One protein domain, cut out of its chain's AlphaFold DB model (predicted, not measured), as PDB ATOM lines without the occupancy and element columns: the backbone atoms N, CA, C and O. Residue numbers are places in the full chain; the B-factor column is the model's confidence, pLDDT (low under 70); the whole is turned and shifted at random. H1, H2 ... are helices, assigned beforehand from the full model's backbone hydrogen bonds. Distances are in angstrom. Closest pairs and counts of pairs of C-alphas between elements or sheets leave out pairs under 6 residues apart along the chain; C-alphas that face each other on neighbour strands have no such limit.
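This is residues 37 to 78 of the 86 residues of an uncharacterized protein of Sphingopyxis sp. H050 (UniProt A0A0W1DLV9). Two helices of similar length, H1 and H2, make an open, flat V, joined at its point by a tight turn of four residues. The two arms meet near that turn and spread away from it, and the free ends, residues 37 to 46 and 69 to 78, stick out with nothing packed on them. The printed part has 42 residues with two named helices, H1 then H2, and no named strand; the class is all helix. It is loose, with a radius of gyration of the C-alphas of 12.5 A, and spans 33 by 32 by 10 A.

Start at residue 37 and go on to H1, residues 42 to 56, then past the tight link to H2, residues 61 to 74. The two touch and form a helical hairpin, running opposite ways at a steep tilt of 44 degrees. Look near the link: H1 touches H2 with residues 51 to 55 alone, and H2 touches H1 with residues 61 to 64 alone. Their closest C-alphas are those of Trp 55 and Val 61, 6.9 A apart. In H1 and H2 every O i to N i+4 pair is within hydrogen-bond range.

Find C-alpha 42 at (151.824, 146.410, 190.610); from there H1 runs 21.1 A to C-alpha 56 at (154.647, 132.732, 174.820). H2 runs 20.1 A from C-alpha 61 to C-alpha 74 at (140.451, 154.489, 172.934).

The two C-alphas farthest apart are those of Asp 56 and Tyr 78, 34.3 A. The printed part has no cut. Its mean pLDDT is 92.8, and confidence is low at residues 77 to 78, under 70.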
ATOM      1  N   TRP A  37     154.219 146.299 199.402       93.62
ATOM      2  CA  TRP A  37     155.443 146.999 199.003       93.62
ATOM      3  C   TRP A  37     155.138 148.302 198.248       93.62
ATOM      4  O   TRP A  37     154.867 148.255 197.046       93.62
ATOM      5  N   PRO A  38     155.234 149.477 198.896       82.94
ATOM      6  CA  PRO A  38     154.888 150.755 198.266       82.94
ATOM      7  C   PRO A  38     155.776 151.098 197.060       82.94
ATOM      8  O   PRO A  38     155.296 151.695 196.101       82.94
ATOM      9  N   ASP A  39     157.035 150.655 197.067       90.56
ATOM     10  CA  ASP A  39     157.994 150.917 195.987       90.56
ATOM     11  C   ASP A  39     157.844 149.966 194.792       90.56
ATOM     12  O   ASP A  39     158.562 150.099 193.802       90.56
ATOM     13  N   ASN A  40     156.933 148.987 194.870       88.50
ATOM     14  CA  ASN A  40     156.757 147.997 193.820       88.50
ATOM     15  C   ASN A  40     155.480 148.269 193.000       88.50
ATOM     16  O   ASN A  40     154.385 147.888 193.426       88.50
ATOM     17  N   PRO A  41     155.571 148.914 191.821       91.81
ATOM     18  CA  PRO A  41     154.395 149.250 191.028       91.81
ATOM     19  C   PRO A  41     153.739 147.983 190.461       91.81
ATOM     20  O   PRO A  41     154.251 147.349 189.535       91.81
ATOM     21  N   VAL A  42     152.574 147.619 191.006       95.25
ATOM     22  CA  VAL A  42     151.824 146.410 190.610       95.25
ATOM     23  C   VAL A  42     151.439 146.434 189.133       95.25
ATOM     24  O   VAL A  42     151.616 145.434 188.445       95.25
ATOM     25  N   LEU A  43     150.973 147.578 188.620       93.75
ATOM     26  CA  LEU A  43     150.546 147.684 187.223       93.75
ATOM     27  C   LEU A  43     151.698 147.405 186.247       93.75
ATOM     28  O   LEU A  43     151.516 146.654 185.295       93.75
ATOM     29  N   ALA A  44     152.887 147.960 186.497       93.62
ATOM     30  CA  ALA A  44     154.042 147.763 185.621       93.62
ATOM     31  C   ALA A  44     154.463 146.285 185.560       93.62
ATOM     32  O   ALA A  44     154.691 145.755 184.474       93.62
ATOM     33  N   GLN A  45     154.502 145.605 186.709       95.12
ATOM     34  CA  GLN A  45     154.791 144.168 186.759       95.12
ATOM     35  C   GLN A  45     153.714 143.351 186.053       95.12
ATOM     36  O   GLN A  45     154.045 142.520 185.218       95.12
ATOM     37  N   ALA A  46     152.438 143.615 186.344       96.75
ATOM     38  CA  ALA A  46     151.328 142.880 185.754       96.75
ATOM     39  C   ALA A  46     151.348 142.976 184.223       96.75
ATOM     40  O   ALA A  46     151.297 141.956 183.540       96.75
ATOM     41  N   ILE A  47     151.506 144.185 183.672       96.62
ATOM     42  CA  ILE A  47     151.593 144.387 182.219       96.62
ATOM     43  C   ILE A  47     152.841 143.724 181.628       96.62
ATOM     44  O   ILE A  47     152.750 143.133 180.554       96.62
ATOM     45  N   SER A  48     153.982 143.761 182.326       96.69
ATOM     46  CA  SER A  48     155.187 143.054 181.880       96.69
ATOM     47  C   SER A  48     154.959 141.541 181.816       96.69
ATOM     48  O   SER A  48     155.298 140.923 180.812       96.69
ATOM     49  N   THR A  49     154.360 140.951 182.853       97.56
ATOM     50  CA  THR A  49     154.026 139.522 182.890       97.56
ATOM     51  C   THR A  49     153.024 139.163 181.796       97.56
ATOM     52  O   THR A  49     153.264 138.218 181.052       97.56
ATOM     53  N   LEU A  50     151.961 139.955 181.622       97.69
ATOM     54  CA  LEU A  50     150.969 139.743 180.566       97.69
ATOM     55  C   LEU A  50     151.601 139.790 179.170       97.69
ATOM     56  O   LEU A  50     151.280 138.957 178.328       97.69
ATOM     57  N   ALA A  51     152.502 140.739 178.909       97.94
ATOM     58  CA  ALA A  51     153.184 140.830 177.621       97.94
ATOM     59  C   ALA A  51     154.041 139.583 177.338       97.94
ATOM     60  O   ALA A  51     153.997 139.064 176.223       97.94
ATOM     61  N   THR A  52     154.768 139.070 178.338       98.31
ATOM     62  CA  THR A  52     155.507 137.801 178.227       98.31
ATOM     63  C   THR A  52     154.562 136.629 177.976       98.31
ATOM     64  O   THR A  52     154.776 135.864 177.042       98.31
ATOM     65  N   ASP A  53     153.471 136.537 178.734       98.19
ATOM     66  CA  ASP A  53     152.474 135.477 178.589       98.19
ATOM     67  C   ASP A  53     151.812 135.463 177.201       98.19
ATOM     68  O   ASP A  53     151.547 134.394 176.645       98.19
ATOM     69  N   LEU A  54     151.522 136.636 176.635       98.19
ATOM     70  CA  LEU A  54     150.993 136.764 175.277       98.19
ATOM     71  C   LEU A  54     152.039 136.348 174.240       98.19
ATOM     72  O   LEU A  54     151.718 135.623 173.298       98.19
ATOM     73  N   TRP A  55     153.293 136.755 174.428       98.25
ATOM     74  CA  TRP A  55     154.379 136.363 173.537       98.25
ATOM     75  C   TRP A  55     154.589 134.841 173.517       98.25
ATOM     76  O   TRP A  55     154.628 134.241 172.441       98.25
ATOM     77  N   ASP A  56     154.579 134.196 174.685       98.56
ATOM     78  CA  ASP A  56     154.647 132.732 174.820       98.56
ATOM     79  C   ASP A  56     153.460 132.023 174.141       98.56
ATOM     80  O   ASP A  56     153.558 130.871 173.713       98.56
ATOM     81  N   ARG A  57     152.329 132.722 173.987       98.00
ATOM     82  CA  ARG A  57     151.113 132.252 173.304       98.00
ATOM     83  C   ARG A  57     151.050 132.672 171.834       98.00
ATOM     84  O   ARG A  57     149.977 132.671 171.241       98.00
ATOM     85  N   SER A  58     152.211 132.939 171.232       98.19
ATOM     86  CA  SER A  58     152.394 133.203 169.796       98.19
ATOM     87  C   SER A  58     151.846 134.538 169.284       98.19
ATOM     88  O   SER A  58     151.762 134.721 168.071       98.19
ATOM     89  N   PHE A  59     151.537 135.495 170.164       98.25
ATOM     90  CA  PHE A  59     151.345 136.880 169.734       98.25
ATOM     91  C   PHE A  59     152.704 137.527 169.456       98.25
ATOM     92  O   PHE A  59     153.650 137.403 170.236       98.25
ATOM     93  N   SER A  60     152.825 138.240 168.341       98.38
ATOM     94  CA  SER A  60     154.048 138.966 168.019       98.38
ATOM     95  C   SER A  60     154.201 140.220 168.883       98.38
ATOM     96  O   SER A  60     153.229 140.842 169.312       98.38
ATOM     97  N   VAL A  61     155.448 140.656 169.076       98.12
ATOM     98  CA  VAL A  61     155.757 141.919 169.770       98.12
ATOM     99  C   VAL A  61     155.031 143.102 169.118       98.12
ATOM    100  O   VAL A  61     154.524 143.977 169.817       98.12
ATOM    101  N   THR A  62     154.935 143.118 167.786       98.38
ATOM    102  CA  THR A  62     154.233 144.170 167.040       98.38
ATOM    103  C   THR A  62     152.739 144.194 167.356       98.38
ATOM    104  O   THR A  62     152.199 145.268 167.603       98.38
ATOM    105  N   GLU A  63     152.075 143.033 167.391       98.00
ATOM    106  CA  GLU A  63     150.650 142.940 167.745       98.00
ATOM    107  C   GLU A  63     150.400 143.409 169.177       98.00
ATOM    108  O   GLU A  63     149.494 144.207 169.409       98.00
ATOM    109  N   ILE A  64     151.242 142.980 170.121       98.12
ATOM    110  CA  ILE A  64     151.138 143.373 171.531       98.12
ATOM    111  C   ILE A  64     151.278 144.897 171.674       98.12
ATOM    112  O   ILE A  64     150.450 145.537 172.323       98.12
ATOM    113  N   ILE A  65     152.287 145.502 171.036       97.62
ATOM    114  CA  ILE A  65     152.506 146.956 171.080       97.62
ATOM    115  C   ILE A  65     151.312 147.713 170.494       97.62
ATOM    116  O   ILE A  65     150.843 148.675 171.108       97.62
ATOM    117  N   SER A  66     150.833 147.309 169.316       97.81
ATOM    118  CA  SER A  66     149.701 147.969 168.660       97.81
ATOM    119  C   SER A  66     148.437 147.873 169.510       97.81
ATOM    120  O   SER A  66     147.807 148.899 169.760       97.81
ATOM    121  N   ALA A  67     148.134 146.691 170.054       96.88
ATOM    122  CA  ALA A  67     146.960 146.475 170.895       96.88
ATOM    123  C   ALA A  67     146.958 147.373 172.141       96.88
ATOM    124  O   ALA A  67     145.953 148.021 172.432       96.88
ATOM    125  N   PHE A  68     148.086 147.481 172.857       95.19
ATOM    126  CA  PHE A  68     148.173 148.370 174.020       95.19
ATOM    127  C   PHE A  68     148.027 149.847 173.642       95.19
ATOM    128  O   PHE A  68     147.340 150.594 174.341       95.19
ATOM    129  N   ARG A  69     148.645 150.282 172.537       94.88
ATOM    130  CA  ARG A  69     148.547 151.674 172.071       94.88
ATOM    131  C   ARG A  69     147.121 152.044 171.680       94.88
ATOM    132  O   ARG A  69     146.639 153.095 172.092       94.88
ATOM    133  N   GLU A  70     146.454 151.183 170.919       95.12
ATOM    134  CA  GLU A  70     145.061 151.375 170.517       95.12
ATOM    135  C   GLU A  70     144.128 151.377 171.729       95.12
ATOM    136  O   GLU A  70     143.266 152.246 171.834       95.12
ATOM    137  N   ALA A  71     144.328 150.461 172.682       91.56
ATOM    138  CA  ALA A  71     143.533 150.413 173.904       91.56
ATOM    139  C   ALA A  71     143.627 151.723 174.699       91.56
ATOM    140  O   ALA A  71     142.597 152.272 175.084       91.56
ATOM    141  N   VAL A  72     144.840 152.254 174.896       89.94
ATOM    142  CA  VAL A  72     145.054 153.529 175.600       89.94
ATOM    143  C   VAL A  72     144.464 154.704 174.819       89.94
ATOM    144  O   VAL A  72     143.814 155.553 175.418       89.94
ATOM    145  N   ALA A  73     144.632 154.743 173.493       88.00
ATOM    146  CA  ALA A  73     144.069 155.798 172.647       88.00
ATOM    147  C   ALA A  73     142.528 155.811 172.639       88.00
ATOM    148  O   ALA A  73     141.925 156.864 172.440       88.00
ATOM    149  N   ASN A  74     141.902 154.651 172.860       85.38
ATOM    150  CA  ASN A  74     140.451 154.489 172.934       85.38
ATOM    151  C   ASN A  74     139.874 154.724 174.335       85.38
ATOM    152  O   ASN A  74     138.649 154.776 174.482       85.38
ATOM    153  N   LEU A  75     140.711 154.863 175.370       84.38
ATOM    154  CA  LEU A  75     140.216 155.362 176.647       84.38
ATOM    155  C   LEU A  75     139.660 156.771 176.396       84.38
ATOM    156  O   LEU A  75     140.340 157.580 175.761       84.38
ATOM    157  N   PRO A  76     138.422 157.075 176.833       73.44
ATOM    158  CA  PRO A  76     137.864 158.406 176.669       73.44
ATOM    159  C   PRO A  76     138.881 159.450 177.143       73.44
ATOM    160  O   PRO A  76     139.485 159.237 178.192       73.44
ATOM    161  N   PRO A  77     139.033 160.608 176.482       62.47
ATOM    162  CA  PRO A  77     139.855 161.711 176.996       62.47
ATOM    163  C   PRO A  77     139.313 162.343 178.303       62.47
ATOM    164  O   PRO A  77     139.734 163.429 178.661       62.47
ATOM    165  N   TYR A  78     138.365 161.666 178.964       59.12
ATOM    166  CA  TYR A  78     137.577 161.975 180.155       59.12
ATOM    167  C   TYR A  78     137.192 163.447 180.363       59.12
ATOM    168  O   TYR A  78     137.988 164.340 180.638       59.12
TER     169      TYR A  78